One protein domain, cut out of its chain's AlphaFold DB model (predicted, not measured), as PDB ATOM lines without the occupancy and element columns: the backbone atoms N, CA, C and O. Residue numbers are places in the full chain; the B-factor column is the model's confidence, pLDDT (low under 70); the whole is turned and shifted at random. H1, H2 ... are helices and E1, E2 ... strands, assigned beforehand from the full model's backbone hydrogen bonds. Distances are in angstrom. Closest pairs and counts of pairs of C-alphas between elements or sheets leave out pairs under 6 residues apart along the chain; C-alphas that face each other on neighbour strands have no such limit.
ATOM      1  N   GLU A  46     -34.763  19.995  19.619       84.25
ATOM      2  CA  GLU A  46     -36.066  20.396  20.150       84.25
ATOM      3  C   GLU A  46     -36.230  21.921  20.175       84.25
ATOM      4  O   GLU A  46     -37.285  22.422  19.800       84.25
ATOM      5  N   GLN A  47     -35.169  22.661  20.517       81.62
ATOM      6  CA  GLN A  47     -35.166  24.126  20.423       81.62
ATOM      7  C   GLN A  47     -35.371  24.592  18.982       81.62
ATOM      8  O   GLN A  47     -36.219  25.438  18.748       81.62
ATOM      9  N   ILE A  48     -34.695  23.967  18.010       81.38
ATOM     10  CA  ILE A  48     -34.881  24.290  16.584       81.38
ATOM     11  C   ILE A  48     -36.356  24.151  16.175       81.38
ATOM     12  O   ILE A  48     -36.895  25.019  15.497       81.38
ATOM     13  N   ARG A  49     -37.040  23.084  16.612       83.38
ATOM     14  CA  ARG A  49     -38.463  22.867  16.291       83.38
ATOM     15  C   ARG A  49     -39.374  23.913  16.932       83.38
ATOM     16  O   ARG A  49     -40.300  24.377  16.275       83.38
ATOM     17  N   GLN A  50     -39.114  24.263  18.190       83.19
ATOM     18  CA  GLN A  50     -39.873  25.290  18.910       83.19
ATOM     19  C   GLN A  50     -39.686  26.667  18.272       83.19
ATOM     20  O   GLN A  50     -40.666  27.383  18.059       83.19
ATOM     21  N   ASP A  51     -38.452  27.003  17.903       79.88
ATOM     22  CA  ASP A  51     -38.125  28.250  17.223       79.88
ATOM     23  C   ASP A  51     -38.833  28.310  15.858       79.88
ATOM     24  O   ASP A  51     -39.519  29.287  15.557       79.88
ATOM     25  N   GLU A  52     -38.782  27.237  15.061       83.44
ATOM     26  CA  GLU A  52     -39.502  27.150  13.783       83.44
ATOM     27  C   GLU A  52     -41.025  27.301  13.918       83.44
ATOM     28  O   GLU A  52     -41.677  27.848  13.022       83.44
ATOM     29  N   GLU A  53     -41.622  26.774  14.987       82.31
ATOM     30  CA  GLU A  53     -43.057  26.900  15.244       82.31
ATOM     31  C   GLU A  53     -43.420  28.333  15.646       82.31
ATOM     32  O   GLU A  53     -44.336  28.919  15.062       82.31
ATOM     33  N   ALA A  54     -42.648  28.941  16.550       77.50
ATOM     34  CA  ALA A  54     -42.820  30.334  16.952       77.50
ATOM     35  C   ALA A  54     -42.695  31.289  15.753       77.50
ATOM     36  O   ALA A  54     -43.533  32.172  15.560       77.50
ATOM     37  N   ILE A  55     -41.708  31.052  14.886       77.44
ATOM     38  CA  ILE A  55     -41.513  31.767  13.621       77.44
ATOM     39  C   ILE A  55     -42.751  31.653  12.723       77.44
ATOM     40  O   ILE A  55     -43.202  32.645  12.144       77.44
ATOM     41  N   ARG A  56     -43.302  30.442  12.572       78.12
ATOM     42  CA  ARG A  56     -44.474  30.202  11.718       78.12
ATOM     43  C   ARG A  56     -45.705  30.941  12.226       78.12
ATOM     44  O   ARG A  56     -46.388  31.571  11.416       78.12
ATOM     45  N   VAL A  57     -45.964  30.884  13.532       78.81
ATOM     46  CA  VAL A  57     -47.087  31.590  14.169       78.81
ATOM     47  C   VAL A  57     -46.924  33.095  13.983       78.81
ATOM     48  O   VAL A  57     -47.797  33.738  13.401       78.81
ATOM     49  N   PHE A  58     -45.756  33.636  14.321       74.81
ATOM     50  CA  PHE A  58     -45.472  35.062  14.204       74.81
ATOM     51  C   PHE A  58     -45.605  35.588  12.764       74.81
ATOM     52  O   PHE A  58     -46.200  36.642  12.527       74.81
ATOM     53  N   LYS A  59     -45.131  34.818  11.772       71.69
ATOM     54  CA  LYS A  59     -45.302  35.126  10.343       71.69
ATOM     55  C   LYS A  59     -46.762  35.051   9.890       71.69
ATOM     56  O   LYS A  59     -47.125  35.682   8.902       71.69
ATOM     57  N   SER A  60     -47.595  34.230  10.525       70.94
ATOM     58  CA  SER A  60     -49.020  34.144  10.188       70.94
ATOM     59  C   SER A  60     -49.823  35.326  10.732       70.94
ATOM     60  O   SER A  60     -50.721  35.798  10.042       70.94
ATOM     61  N   GLU A  61     -49.448  35.844  11.902       74.62
ATOM     62  CA  GLU A  61     -50.131  36.957  12.568       74.62
ATOM     63  C   GLU A  61     -49.775  38.322  11.964       74.62
ATOM     64  O   GLU A  61     -50.630  39.199  11.873       74.62
ATOM     65  N   ASN A  62     -48.539  38.499  11.485       76.19
ATOM     66  CA  ASN A  62     -48.033  39.786  10.991       76.19
ATOM     67  C   ASN A  62     -48.035  39.889   9.460       76.19
ATOM     68  O   ASN A  62     -47.076  40.377   8.858       76.19
ATOM     69  N   ARG A  63     -49.091  39.400   8.799       79.69
ATOM     70  CA  ARG A  63     -49.201  39.542   7.342       79.69
ATOM     71  C   ARG A  63     -49.983  40.800   6.974       79.69
ATOM     72  O   ARG A  63     -51.153  40.901   7.343       79.69
ATOM     73  N   PRO A  64     -49.388  41.740   6.226       84.56
ATOM     74  CA  PRO A  64     -50.111  42.925   5.804       84.56
ATOM     75  C   PRO A  64     -51.165  42.572   4.751       84.56
ATOM     76  O   PRO A  64     -51.004  41.649   3.943       84.56
ATOM     77  N   LEU A  65     -52.255  43.333   4.779       90.44
ATOM     78  CA  LEU A  65     -53.339  43.239   3.810       90.44
ATOM     79  C   LEU A  65     -53.053  44.148   2.619       90.44
ATOM     80  O   LEU A  65     -52.530  45.252   2.773       90.44
ATOM     81  N   CYS A  66     -53.431  43.690   1.433       92.44
ATOM     82  CA  CYS A  66     -53.374  44.479   0.218       92.44
ATOM     83  C   CYS A  66     -54.415  45.595   0.258       92.44
ATOM     84  O   CYS A  66     -55.609  45.334   0.400       92.44
ATOM     85  N   ALA A  67     -53.982  46.839   0.058       91.06
ATOM     86  CA  ALA A  67     -54.883  47.991   0.035       91.06
ATOM     87  C   ALA A  67     -55.851  48.013  -1.169       91.06
ATOM     88  O   ALA A  67     -56.800  48.792  -1.161       91.06
ATOM     89  N   HIS A  68     -55.621  47.187  -2.200       91.19
ATOM     90  CA  HIS A  68     -56.475  47.106  -3.389       91.19
ATOM     91  C   HIS A  68     -57.548  46.011  -3.279       91.19
ATOM     92  O   HIS A  68     -58.733  46.312  -3.381       91.19
ATOM     93  N   CYS A  69     -57.156  44.751  -3.057       91.75
ATOM     94  CA  CYS A  69     -58.097  43.624  -2.995       91.75
ATOM     95  C   CYS A  69     -58.503  43.221  -1.567       91.75
ATOM     96  O   CYS A  69     -59.428  42.432  -1.399       91.75
ATOM     97  N   GLY A  70     -57.822  43.728  -0.533       89.50
ATOM     98  CA  GLY A  70     -58.070  43.366   0.866       89.50
ATOM     99  C   GLY A  70     -57.535  41.990   1.275       89.50
ATOM    100  O   GLY A  70     -57.608  41.635   2.451       89.50
ATOM    101  N   GLU A  71     -56.978  41.214   0.343       91.50
ATOM    102  CA  GLU A  71     -56.390  39.911   0.640       91.50
ATOM    103  C   GLU A  71     -54.990  40.040   1.244       91.50
ATOM    104  O   GLU A  71     -54.282  41.035   1.073       91.50
ATOM    105  N   VAL A  72     -54.568  38.993   1.944       89.94
ATOM    106  CA  VAL A  72     -53.260  38.936   2.589       89.94
ATOM    107  C   VAL A  72     -52.139  38.890   1.548       89.94
ATOM    108  O   VAL A  72     -52.178  38.103   0.598       89.94
ATOM    109  N   ILE A  73     -51.088  39.678   1.752       89.69
ATOM    110  CA  ILE A  73     -49.891  39.622   0.914       89.69
ATOM    111  C   ILE A  73     -49.011  38.460   1.383       89.69
ATOM    112  O   ILE A  73     -48.464  38.457   2.485       89.69
ATOM    113  N   THR A  74     -48.904  37.430   0.544       85.12
ATOM    114  CA  THR A  74     -48.098  36.231   0.818       85.12
ATOM    115  C   THR A  74     -46.618  36.453   0.531       85.12
ATOM    116  O   THR A  74     -45.772  35.950   1.274       85.12
ATOM    117  N   ASP A  75     -46.316  37.219  -0.517       83.44
ATOM    118  CA  ASP A  75     -44.964  37.561  -0.935       83.44
ATOM    119  C   ASP A  75     -44.689  39.058  -0.760       83.44
ATOM    120  O   ASP A  75     -44.977  39.889  -1.623       83.44
ATOM    121  N   MET A  76     -44.100  39.397   0.387       82.69
ATOM    122  CA  MET A  76     -43.708  40.768   0.708       82.69
ATOM    123  C   MET A  76     -42.546  41.286  -0.142       82.69
ATOM    124  O   MET A  76     -42.394  42.501  -0.267       82.69
ATOM    125  N   ALA A  77     -41.724  40.403  -0.722       81.38
ATOM    126  CA  ALA A  77     -40.595  40.824  -1.547       81.38
ATOM    127  C   ALA A  77     -41.072  41.393  -2.892       81.38
ATOM    128  O   ALA A  77     -40.479  42.344  -3.403       81.38
ATOM    129  N   SER A  78     -42.166  40.841  -3.422       84.00
ATOM    130  CA  SER A  78     -42.809  41.281  -4.665       84.00
ATOM    131  C   SER A  78     -43.921  42.309  -4.468       84.00
ATOM    132  O   SER A  78     -44.401  42.874  -5.449       84.00
ATOM    133  N   ALA A  79     -44.332  42.568  -3.226       88.56
ATOM    134  CA  ALA A  79     -45.310  43.602  -2.913       88.56
ATOM    135  C   ALA A  79     -44.811  44.985  -3.346       88.56
ATOM    136  O   ALA A  79     -43.623  45.297  -3.214       88.56
ATOM    137  N   LEU A  80     -45.732  45.816  -3.823       89.81
ATOM    138  CA  LEU A  80     -45.492  47.206  -4.214       89.81
ATOM    139  C   LEU A  80     -46.284  48.121  -3.293       89.81
ATOM    140  O   LEU A  80     -47.277  47.692  -2.716       89.81
ATOM    141  N   ALA A  81     -45.888  49.376  -3.156       89.56
ATOM    142  CA  ALA A  81     -46.743  50.364  -2.523       89.56
ATOM    143  C   ALA A  81     -47.601  51.108  -3.535       89.56
ATOM    144  O   ALA A  81     -47.184  51.345  -4.665       89.56
ATOM    145  N   ILE A  82     -48.800  51.488  -3.113       87.44
ATOM    146  CA  ILE A  82     -49.614  52.483  -3.813       87.44
ATOM    147  C   ILE A  82     -49.242  53.893  -3.318       87.44
ATOM    148  O   ILE A  82     -48.513  54.035  -2.338       87.44
ATOM    149  N   ASP A  83     -49.765  54.938  -3.959       81.88
ATOM    150  CA  ASP A  83     -49.468  56.355  -3.678       81.88
ATOM    151  C   ASP A  83     -49.580  56.756  -2.189       81.88
ATOM    152  O   ASP A  83     -48.907  57.676  -1.731       81.88
ATOM    153  N   ASN A  84     -50.417  56.066  -1.406       80.44
ATOM    154  CA  ASN A  84     -50.582  56.311   0.032       80.44
ATOM    155  C   ASN A  84     -49.537  55.587   0.918       80.44
ATOM    156  O   ASN A  84     -49.649  55.618   2.142       80.44
ATOM    157  N   GLY A  85     -48.569  54.893   0.316       83.44
ATOM    158  CA  GLY A  85     -47.536  54.109   0.993       83.44
ATOM    159  C   GLY A  85     -47.978  52.721   1.473       83.44
ATOM    160  O   GLY A  85     -47.145  51.979   1.990       83.44
ATOM    161  N   SER A  86     -49.247  52.342   1.300       87.81
ATOM    162  CA  SER A  86     -49.772  51.036   1.722       87.81
ATOM    163  C   SER A  86     -49.367  49.932   0.744       87.81
ATOM    164  O   SER A  86     -49.338  50.178  -0.466       87.81
ATOM    165  N   PRO A  87     -49.093  48.711   1.229       90.25
ATOM    166  CA  PRO A  87     -48.673  47.620   0.372       90.25
ATOM    167  C   PRO A  87     -49.857  47.064  -0.432       90.25
ATOM    168  O   PRO A  87     -50.993  46.973   0.042       90.25
ATOM    169  N   ILE A  88     -49.576  46.666  -1.664       92.81
ATOM    170  CA  ILE A  88     -50.485  45.999  -2.586       92.81
ATOM    171  C   ILE A  88     -49.771  44.826  -3.261       92.81
ATOM    172  O   ILE A  88     -48.538  44.775  -3.330       92.81
ATOM    173  N   HIS A  89     -50.544  43.882  -3.795       93.25
ATOM    174  CA  HIS A  89     -49.984  42.840  -4.651       93.25
ATOM    175  C   HIS A  89     -49.455  43.432  -5.958       93.25
ATOM    176  O   HIS A  89     -49.985  44.411  -6.485       93.25
ATOM    177  N   PHE A  90     -48.444  42.770  -6.514       91.25
ATOM    178  CA  PHE A  90     -47.917  43.081  -7.840       91.25
ATOM    179  C   PHE A  90     -49.003  43.001  -8.925       91.25
ATOM    180  O   PHE A  90     -49.115  43.898  -9.760       91.25
ATOM    181  N   ASP A  91     -49.853  41.974  -8.869       91.50
ATOM    182  CA  ASP A  91     -50.942  41.791  -9.832       91.50
ATOM    183  C   ASP A  91     -52.012  42.883  -9.699       91.50
ATOM    184  O   ASP A  91     -52.482  43.414 -10.702       91.50
ATOM    185  N   CYS A  92     -52.324  43.321  -8.473       92.44
ATOM    186  CA  CYS A  92     -53.220  44.458  -8.259       92.44
ATOM    187  C   CYS A  92     -52.658  45.757  -8.856       92.44
ATOM    188  O   CYS A  92     -53.412  46.557  -9.404       92.44
ATOM    189  N   ALA A  93     -51.339  45.970  -8.799       91.50
ATOM    190  CA  ALA A  93     -50.717  47.115  -9.466       91.50
ATOM    191  C   ALA A  93     -50.923  47.056 -10.990       91.50
ATOM    192  O   ALA A  93     -51.258  48.067 -11.610       91.50
ATOM    193  N   LEU A  94     -50.783  45.868 -11.593       90.38
ATOM    194  CA  LEU A  94     -51.046  45.655 -13.019       90.38
ATOM    195  C   LEU A  94     -52.508  45.932 -13.388       90.38
ATOM    196  O   LEU A  94     -52.754  46.560 -14.417       90.38
ATOM    197  N   GLU A  95     -53.464  45.510 -12.561       90.88
ATOM    198  CA  GLU A  95     -54.892  45.783 -12.770       90.88
ATOM    199  C   GLU A  95     -55.202  47.281 -12.711       90.88
ATOM    200  O   GLU A  95     -55.863  47.815 -13.605       90.88
ATOM    201  N   ILE A  96     -54.668  47.986 -11.705       91.00
ATOM    202  CA  ILE A  96     -54.816  49.441 -11.574       91.00
ATOM    203  C   ILE A  96     -54.263  50.142 -12.819       91.00
ATOM    204  O   ILE A  96     -54.908  51.034 -13.375       91.00
ATOM    205  N   LEU A  97     -53.077  49.740 -13.279       90.75
ATOM    206  CA  LEU A  97     -52.452  50.310 -14.469       90.75
ATOM    207  C   LEU A  97     -53.240  49.992 -15.743       90.75
ATOM    208  O   LEU A  97     -53.424  50.881 -16.572       90.75
ATOM    209  N   GLY A  98     -53.754  48.770 -15.882       88.19
ATOM    210  CA  GLY A  98     -54.598  48.363 -17.007       88.19
ATOM    211  C   GLY A  98     -55.940  49.099 -17.058       88.19
ATOM    212  O   GLY A  98     -56.456  49.343 -18.143       88.19
ATOM    213  N   GLY A  99     -56.490  49.492 -15.905       86.25
ATOM    214  CA  GLY A  99     -57.698  50.317 -15.830       86.25
ATOM    215  C   GLY A  99     -57.455  51.806 -16.108       86.25
ATOM    216  O   GLY A  99     -58.340  52.489 -16.626       86.25
ATOM    217  N   ARG A 100     -56.267  52.327 -15.768       86.75
ATOM    218  CA  ARG A 100     -55.893  53.740 -15.978       86.75
ATOM    219  C   ARG A 100     -55.419  54.018 -17.407       86.75
ATOM    220  O   ARG A 100     -55.733  55.071 -17.961       86.75
ATOM    221  N   GLU A 101     -54.652  53.103 -17.991       84.44
ATOM    222  CA  GLU A 101     -54.052  53.269 -19.314       84.44
ATOM    223  C   GLU A 101     -54.927  52.631 -20.398       84.44
ATOM    224  O   GLU A 101     -55.332  51.475 -20.306       84.44
ATOM    225  N   LYS A 102     -55.191  53.371 -21.478       79.50
ATOM    226  CA  LYS A 102     -55.875  52.822 -22.655       79.50
ATOM    227  C   LYS A 102     -54.858  52.094 -23.526       79.50
ATOM    228  O   LYS A 102     -54.147  52.740 -24.291       79.50
ATOM    229  N   LEU A 103     -54.801  50.773 -23.403       85.19
ATOM    230  CA  LEU A 103     -53.964  49.932 -24.258       85.19
ATOM    231  C   LEU A 103     -54.584  49.817 -25.654       85.19
ATOM    232  O   LEU A 103     -55.766  49.500 -25.795       85.19
ATOM    233  N   GLY A 104     -53.790  50.100 -26.683       81.62
ATOM    234  CA  GLY A 104     -54.134  49.844 -28.079       81.62
ATOM    235  C   GLY A 104     -53.947  48.377 -28.479       81.62
ATOM    236  O   GLY A 104     -53.447  47.549 -27.715       81.62
ATOM    237  N   GLU A 105     -54.325  48.042 -29.713       81.81
ATOM    238  CA  GLU A 105     -54.076  46.710 -30.274       81.81
ATOM    239  C   GLU A 105     -52.567  46.416 -30.336       81.81
ATOM    240  O   GLU A 105     -51.779  47.227 -30.823       81.81
ATOM    241  N   GLY A 106     -52.158  45.252 -29.824       84.00
ATOM    242  CA  GLY A 106     -50.747  44.852 -29.761       84.00
ATOM    243  C   GLY A 106     -49.951  45.480 -28.612       84.00
ATOM    244  O   GLY A 106     -48.741  45.261 -28.531       84.00
ATOM    245  N   GLU A 107     -50.591  46.229 -27.712       89.50
ATOM    246  CA  GLU A 107     -49.948  46.782 -26.517       89.50
ATOM    247  C   GLU A 107     -50.191  45.933 -25.270       89.50
ATOM    248  O   GLU A 107     -51.273  45.392 -25.048       89.50
ATOM    249  N   LYS A 108     -49.172  45.847 -24.414       89.81
ATOM    250  CA  LYS A 108     -49.232  45.162 -23.124       89.81
ATOM    251  C   LYS A 108     -48.433  45.924 -22.073       89.81
ATOM    252  O   LYS A 108     -47.351  46.430 -22.357       89.81
ATOM    253  N   ILE A 109     -48.926  45.949 -20.838       92.31
ATOM    254  CA  ILE A 109     -48.174  46.456 -19.685       92.31
ATOM    255  C   ILE A 109     -47.222  45.362 -19.200       92.31
ATOM    256  O   ILE A 109     -47.632  44.225 -18.965       92.31
ATOM    257  N   SER A 110     -45.945  45.700 -19.065       91.00
ATOM    258  CA  SER A 110     -44.905  44.797 -18.588       91.00
ATOM    259  C   SER A 110     -44.060  45.475 -17.522       91.00
ATOM    260  O   SER A 110     -43.749  46.658 -17.626       91.00
ATOM    261  N   TYR A 111     -43.649  44.728 -16.507       91.81
ATOM    262  CA  TYR A 111     -42.717  45.239 -15.512       91.81
ATOM    263  C   TYR A 111     -41.295  45.243 -16.079       91.81
ATOM    264  O   TYR A 111     -40.810  44.219 -16.561       91.81
ATOM    265  N   ILE A 112     -40.635  46.401 -16.034       90.56
ATOM    266  CA  ILE A 112     -39.273  46.592 -16.564       90.56
ATOM    267  C   ILE A 112     -38.211  46.646 -15.455       90.56
ATOM    268  O   ILE A 112     -37.018  46.745 -15.744       90.56
ATOM    269  N   GLY A 113     -38.629  46.551 -14.189       86.31
ATOM    270  CA  GLY A 113     -37.744  46.539 -13.028       86.31
ATOM    271  C   GLY A 113     -37.627  47.886 -12.316       86.31
ATOM    272  O   GLY A 113     -37.934  48.942 -12.867       86.31
ATOM    273  N   GLN A 114     -37.113  47.831 -11.082       83.31
ATOM    274  CA  GLN A 114     -36.850  48.997 -10.223       83.31
ATOM    275  C   GLN A 114     -38.102  49.847  -9.952       83.31
ATOM    276  O   GLN A 114     -38.020  51.067 -10.001       83.31
ATOM    277  N   GLY A 115     -39.259  49.212  -9.731       85.69
ATOM    278  CA  GLY A 115     -40.502  49.941  -9.455       85.69
ATOM    279  C   GLY A 115     -41.128  50.598 -10.686       85.69
ATOM    280  O   GLY A 115     -41.931  51.512 -10.547       85.69
ATOM    281  N   ARG A 116     -40.766  50.162 -11.901       91.12
ATOM    282  CA  ARG A 116     -41.271  50.748 -13.150       91.12
ATOM    283  C   ARG A 116     -41.985  49.736 -14.028       91.12
ATOM    284  O   ARG A 116     -41.534  48.601 -14.208       91.12
ATOM    285  N   PHE A 117     -43.057  50.201 -14.650       93.25
ATOM    286  CA  PHE A 117     -43.801  49.487 -15.675       93.25
ATOM    287  C   PHE A 117     -43.573  50.141 -17.034       93.25
ATOM    288  O   PHE A 117     -43.259  51.321 -17.141       93.25
ATOM    289  N   GLY A 118     -43.701  49.359 -18.093       92.44
ATOM    290  CA  GLY A 118     -43.606  49.818 -19.466       92.44
ATOM    291  C   GLY A 118     -44.823  49.369 -20.254       92.44
ATOM    292  O   GLY A 118     -45.237  48.217 -20.148       92.44
ATOM    293  N   ILE A 119     -45.371  50.263 -21.073       92.62
ATOM    294  CA  ILE A 119     -46.293  49.873 -22.139       92.62
ATOM    295  C   ILE A 119     -45.436  49.411 -23.308       92.62
ATOM    296  O   ILE A 119     -44.677  50.190 -23.893       92.62
ATOM    297  N   VAL A 120     -45.535  48.127 -23.611       92.25
ATOM    298  CA  VAL A 120     -44.760  47.440 -24.631       92.25
ATOM    299  C   VAL A 120     -45.662  47.152 -25.821       92.25
ATOM    300  O   VAL A 120     -46.731  46.573 -25.655       92.25
ATOM    301  N   TYR A 121     -45.226  47.547 -27.012       91.56
ATOM    302  CA  TYR A 121     -45.897  47.238 -28.266       91.56
ATOM    303  C   TYR A 121     -45.202  46.075 -28.969       91.56
ATOM    304  O   TYR A 121     -43.981  46.089 -29.161       91.56
ATOM    305  N   PHE A 122     -46.000  45.094 -29.379       89.31
ATOM    306  CA  PHE A 122     -45.577  43.946 -30.166       89.31
ATOM    307  C   PHE A 122     -46.173  44.071 -31.573       89.31
ATOM    308  O   PHE A 122     -47.376  43.865 -31.739       89.31
ATOM    309  N   PRO A 123     -45.360  44.360 -32.607       85.00
ATOM    310  CA  PRO A 123     -45.822  44.360 -33.996       85.00
ATOM    311  C   PRO A 123     -46.415  43.012 -34.426       85.00
ATOM    312  O   PRO A 123     -47.271  42.956 -35.303       85.00
ATOM    313  N   ASN A 124     -45.949  41.921 -33.813       84.69
ATOM    314  CA  ASN A 124     -46.497  40.584 -33.974       84.69
ATOM    315  C   ASN A 124     -46.672  39.943 -32.593       84.69
ATOM    316  O   ASN A 124     -45.699  39.748 -31.870       84.69
ATOM    317  N   VAL A 125     -47.904  39.566 -32.253       77.12
ATOM    318  CA  VAL A 125     -48.265  38.924 -30.974       77.12
ATOM    319  C   VAL A 125     -47.524  37.608 -30.714       77.12
ATOM    320  O   VAL A 125     -47.351  37.224 -29.560       77.12
ATOM    321  N   HIS A 126     -47.065  36.920 -31.761       82.19
ATOM    322  CA  HIS A 126     -46.287  35.686 -31.634       82.19
ATOM    323  C   HIS A 126     -44.781  35.930 -31.474       82.19
ATOM    324  O   HIS A 126     -44.055  35.015 -31.083       82.19
ATOM    325  N   ASP A 127     -44.300  37.142 -31.765       84.06
ATOM    326  CA  ASP A 127     -42.887  37.496 -31.675       84.06
ATOM    327  C   ASP A 127     -42.618  38.383 -30.460       84.06
ATOM    328  O   ASP A 127     -42.667  39.609 -30.506       84.06
ATOM    329  N   VAL A 128     -42.284  37.731 -29.350       80.88
ATOM    330  CA  VAL A 128     -41.965  38.411 -28.090       80.88
ATOM    331  C   VAL A 128     -40.570  39.046 -28.067       80.88
ATOM    332  O   VAL A 128     -40.234  39.713 -27.092       80.88
ATOM    333  N   LYS A 129     -39.726  38.830 -29.088       84.50
ATOM    334  CA  LYS A 129     -38.353  39.365 -29.115       84.50
ATOM    335  C   LYS A 129     -38.298  40.771 -29.691       84.50
ATOM    336  O   LYS A 129     -37.507  41.588 -29.227       84.50
ATOM    337  N   HIS A 130     -39.122  41.042 -30.695       86.38
ATOM    338  CA  HIS A 130     -39.175  42.341 -31.347       86.38
ATOM    339  C   HIS A 130     -40.297  43.166 -30.733       86.38
ATOM    340  O   HIS A 130     -41.447  43.100 -31.158       86.38
ATOM    341  N   PHE A 131     -39.946  43.951 -29.721       91.00
ATOM    342  CA  PHE A 131     -40.882  44.842 -29.054       91.00
ATOM    343  C   PHE A 131     -40.316  46.248 -28.920       91.00
ATOM    344  O   PHE A 131     -39.101  46.454 -28.905       91.00
ATOM    345  N   THR A 132     -41.208  47.224 -28.786       90.81
ATOM    346  CA  THR A 132     -40.843  48.610 -28.489       90.81
ATOM    347  C   THR A 132     -41.530  49.072 -27.214       90.81
ATOM    348  O   THR A 132     -42.723  48.862 -27.013       90.81
ATOM    349  N   ILE A 133     -40.772  49.706 -26.320       92.56
ATOM    350  CA  ILE A 133     -41.338  50.343 -25.128       92.56
ATOM    351  C   ILE A 133     -41.867  51.708 -25.565       92.56
ATOM    352  O   ILE A 133     -41.090  52.591 -25.921       92.56
ATOM    353  N   ARG A 134     -43.189  51.874 -25.566       91.00
ATOM    354  CA  ARG A 134     -43.851  53.122 -25.968       91.00
ATOM    355  C   ARG A 134     -43.924  54.143 -24.841       91.00
ATOM    356  O   ARG A 134     -43.878  55.341 -25.102       91.00
ATOM    357  N   LYS A 135     -44.067  53.672 -23.605       91.75
ATOM    358  CA  LYS A 135     -44.207  54.512 -22.413       91.75
ATOM    359  C   LYS A 135     -43.583  53.805 -21.223       91.75
ATOM    360  O   LYS A 135     -43.743  52.595 -21.094       91.75
ATOM    361  N   ILE A 136     -42.908  54.559 -20.367       92.19
ATOM    362  CA  ILE A 136     -42.469  54.107 -19.046       92.19
ATOM    363  C   ILE A 136     -43.366  54.789 -18.015       92.19
ATOM    364  O   ILE A 136     -43.685  55.969 -18.152       92.19
ATOM    365  N   ILE A 137     -43.810  54.016 -17.035       90.62
ATOM    366  CA  ILE A 137     -44.657  54.434 -15.930       90.62
ATOM    367  C   ILE A 137     -43.872  54.145 -14.657       90.62
ATOM    368  O   ILE A 137     -43.617  52.983 -14.326       90.62
ATOM    369  N   ASP A 138     -43.479  55.207 -13.969       90.06
ATOM    370  CA  ASP A 138     -42.846  55.102 -12.663       90.06
ATOM    371  C   ASP A 138     -43.939  54.829 -11.626       90.06
ATOM    372  O   ASP A 138     -44.893  55.598 -11.507       90.06
ATOM    373  N   TRP A 139     -43.845  53.684 -10.948       88.75
ATOM    374  CA  TRP A 139     -44.823  53.245  -9.951       88.75
ATOM    375  C   TRP A 139     -44.291  53.430  -8.531       88.75
ATOM    376  O   TRP A 139     -44.977  53.972  -7.675       88.75
ATOM    377  N   GLU A 140     -43.049  53.017  -8.290       83.56
ATOM    378  CA  GLU A 140     -42.331  53.275  -7.045       83.56
ATOM    379  C   GLU A 140     -41.081  54.100  -7.331       83.56
ATOM    380  O   GLU A 140     -40.358  53.849  -8.298       83.56
ATOM    381  N   ASP A 141     -40.807  55.064  -6.454       79.44
ATOM    382  CA  ASP A 141     -39.533  55.763  -6.465       79.44
ATOM    383  C   ASP A 141     -38.437  54.837  -5.925       79.44
ATOM    384  O   ASP A 141     -38.542  54.249  -4.846       79.44
ATOM    385  N   LYS A 142     -37.355  54.714  -6.689       69.31
ATOM    386  CA  LYS A 142     -36.185  53.919  -6.322       69.31
ATOM    387  C   LYS A 142     -35.456  54.500  -5.105       69.31
ATOM    388  O   LYS A 142     -34.799  53.751  -4.383       69.31
ATOM    389  N   GLU A 143     -35.516  55.814  -4.912       69.94
ATOM    390  CA  GLU A 143     -34.776  56.512  -3.856       69.94
ATOM    391  C   GLU A 143     -35.515  56.479  -2.514       69.94
ATOM    392  O   GLU A 143     -34.880  56.482  -1.458       69.94
ATOM    393  N   HIS A 144     -36.844  56.351  -2.544       71.94
ATOM    394  CA  HIS A 144     -37.683  56.353  -1.352       71.94
ATOM    395  C   HIS A 144     -38.140  54.945  -0.990       71.94
ATOM    396  O   HIS A 144     -39.179  54.447  -1.421       71.94
ATOM    397  N   ARG A 145     -37.355  54.300  -0.129       72.31
ATOM    398  CA  ARG A 145     -37.746  53.032   0.480       72.31
ATOM    399  C   ARG A 145     -38.748  53.286   1.607       72.31
ATOM    400  O   ARG A 145     -38.508  54.106   2.488       72.31
ATOM    401  N   LEU A 146     -39.883  52.595   1.557       80.88
ATOM    402  CA  LEU A 146     -40.974  52.809   2.506       80.88
ATOM    403  C   LEU A 146     -40.736  52.092   3.844       80.88
ATOM    404  O   LEU A 146     -40.220  50.973   3.827       80.88
ATOM    405  N   PRO A 147     -41.186  52.669   4.980       79.94
ATOM    406  CA  PRO A 147     -40.919  52.130   6.319       79.94
ATOM    407  C   PRO A 147     -41.348  50.671   6.507       79.94
ATOM    408  O   PRO A 147     -40.597  49.870   7.058       79.94
ATOM    409  N   TRP A 148     -42.503  50.278   5.956       80.50
ATOM    410  CA  TRP A 148     -42.999  48.903   6.076       80.50
ATOM    411  C   TRP A 148     -42.070  47.876   5.412       80.50
ATOM    412  O   TRP A 148     -42.070  46.709   5.799       80.50
ATOM    413  N   ARG A 149     -41.249  48.273   4.426       79.56
ATOM    414  CA  ARG A 149     -40.255  47.372   3.818       79.56
ATOM    415  C   ARG A 149     -39.110  47.075   4.782       79.56
ATOM    416  O   ARG A 149     -38.565  45.972   4.734       79.56
ATOM    417  N   ASP A 150     -38.748  48.027   5.636       78.56
ATOM    418  CA  ASP A 150     -37.711  47.852   6.654       78.56
ATOM    419  C   ASP A 150     -38.231  47.043   7.831       78.56
ATOM    420  O   ASP A 150     -37.617  46.034   8.170       78.56
ATOM    421  N   GLU A 151     -39.419  47.375   8.336       77.56
ATOM    422  CA  GLU A 151     -40.094  46.600   9.382       77.56
ATOM    423  C   GLU A 151     -40.229  45.129   8.973       77.56
ATOM    424  O   GLU A 151     -39.842  44.227   9.712       77.56
ATOM    425  N   MET A 152     -40.689  44.861   7.748       74.25
ATOM    426  CA  MET A 152     -40.807  43.491   7.242       74.25
ATOM    427  C   MET A 152     -39.440  42.831   7.063       74.25
ATOM    428  O   MET A 152     -39.273  41.667   7.416       74.25
ATOM    429  N   SER A 153     -38.436  43.553   6.557       71.88
ATOM    430  CA  SER A 153     -37.082  43.010   6.430       71.88
ATOM    431  C   SER A 153     -36.493  42.623   7.789       71.88
ATOM    432  O   SER A 153     -35.838  41.586   7.885       71.88
ATOM    433  N   GLU A 154     -36.726  43.415   8.832       72.56
ATOM    434  CA  GLU A 154     -36.311  43.116  10.204       72.56
ATOM    435  C   GLU A 154     -37.064  41.900  10.756       72.56
ATOM    436  O   GLU A 154     -36.427  40.940  11.204       72.56
ATOM    437  N   LEU A 155     -38.396  41.882  10.617       69.75
ATOM    438  CA  LEU A 155     -39.270  40.776  11.029       69.75
ATOM    439  C   LEU A 155     -38.839  39.442  10.400       69.75
ATOM    440  O   LEU A 155     -38.812  38.420  11.080       69.75
ATOM    441  N   TYR A 156     -38.452  39.448   9.121       65.25
ATOM    442  CA  TYR A 156     -37.982  38.256   8.409       65.25
ATOM    443  C   TYR A 156     -36.495  37.937   8.624       65.25
ATOM    444  O   TYR A 156     -36.087  36.809   8.361       65.25
ATOM    445  N   SER A 157     -35.682  38.876   9.124       65.31
ATOM    446  CA  SER A 157     -34.254  38.651   9.415       65.31
ATOM    447  C   SER A 157     -34.004  38.063  10.805       65.31
ATOM    448  O   SER A 157     -32.943  37.489  11.048       65.31
ATOM    449  N   HIS A 158     -34.944  38.225  11.738       57.53
ATOM    450  CA  HIS A 158     -34.875  37.627  13.079       57.53
ATOM    451  C   HIS A 158     -35.328  36.165  13.120       57.53
ATOM    452  O   HIS A 158     -35.152  35.486  14.127       57.53
ATOM    453  N   VAL A 159     -35.838  35.671  11.999       53.03
ATOM    454  CA  VAL A 159     -36.121  34.265  11.758       53.03
ATOM    455  C   VAL A 159     -34.819  33.591  11.319       53.03
ATOM    456  O   VAL A 159     -34.418  33.724  10.162       53.03
TER     457      VAL A 159
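This is residues 46 to 159 of the 160 residues of an uncharacterized protein of Treponema sp (UniProt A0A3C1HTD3). A strongly twisted sheet of three strands, with H2 over one face, makes one end of an elongated domain; H1 and H3 make the other, with the loops of residues 62 to 89 between. The printed part has 114 residues with named elements H1 H2 E1 E2 E3 H3, class mixed; E1 E2 E3 is a meander, each strand the antiparallel neighbour of the one before. It is loose, radius of gyration of the C-alphas 18.1 A, spanning 60 by 31 by 26 A.

E1 is residues 107 to 113, E2 116 to 121, E3 132 to 138, H2 90 to 100, H3 147 to 157. H1, residues 46 to 61, is 23.0 A long from C-alpha 46 at (-36.066, 20.396, 20.150). H3 ends with C-alpha 157 at (-34.254, 38.651, 9.415).

In hairpin E1 and E2, N 110 and O 118 are 2.8 A apart; in hairpin E2 and E3, N 119 and O 135, 2.8 A. H2 is on the sheet, height 9.7 A; its closest C-alpha pair with E1 is Gly 98 and Ile 109, 7.2 A. H1 and H3 are near each other, with 7 pairs of C-alphas within 10 A. In H1, H2 and H3 every O i to N i+4 pair is within hydrogen-bond range.

The farthest C-alphas, Glu 46 and Pro 123, are 60.0 A apart. The printed part has no cut; H1 to H2 is a long link. Residues 142 to 143 and 155 to 159 are under pLDDT 70.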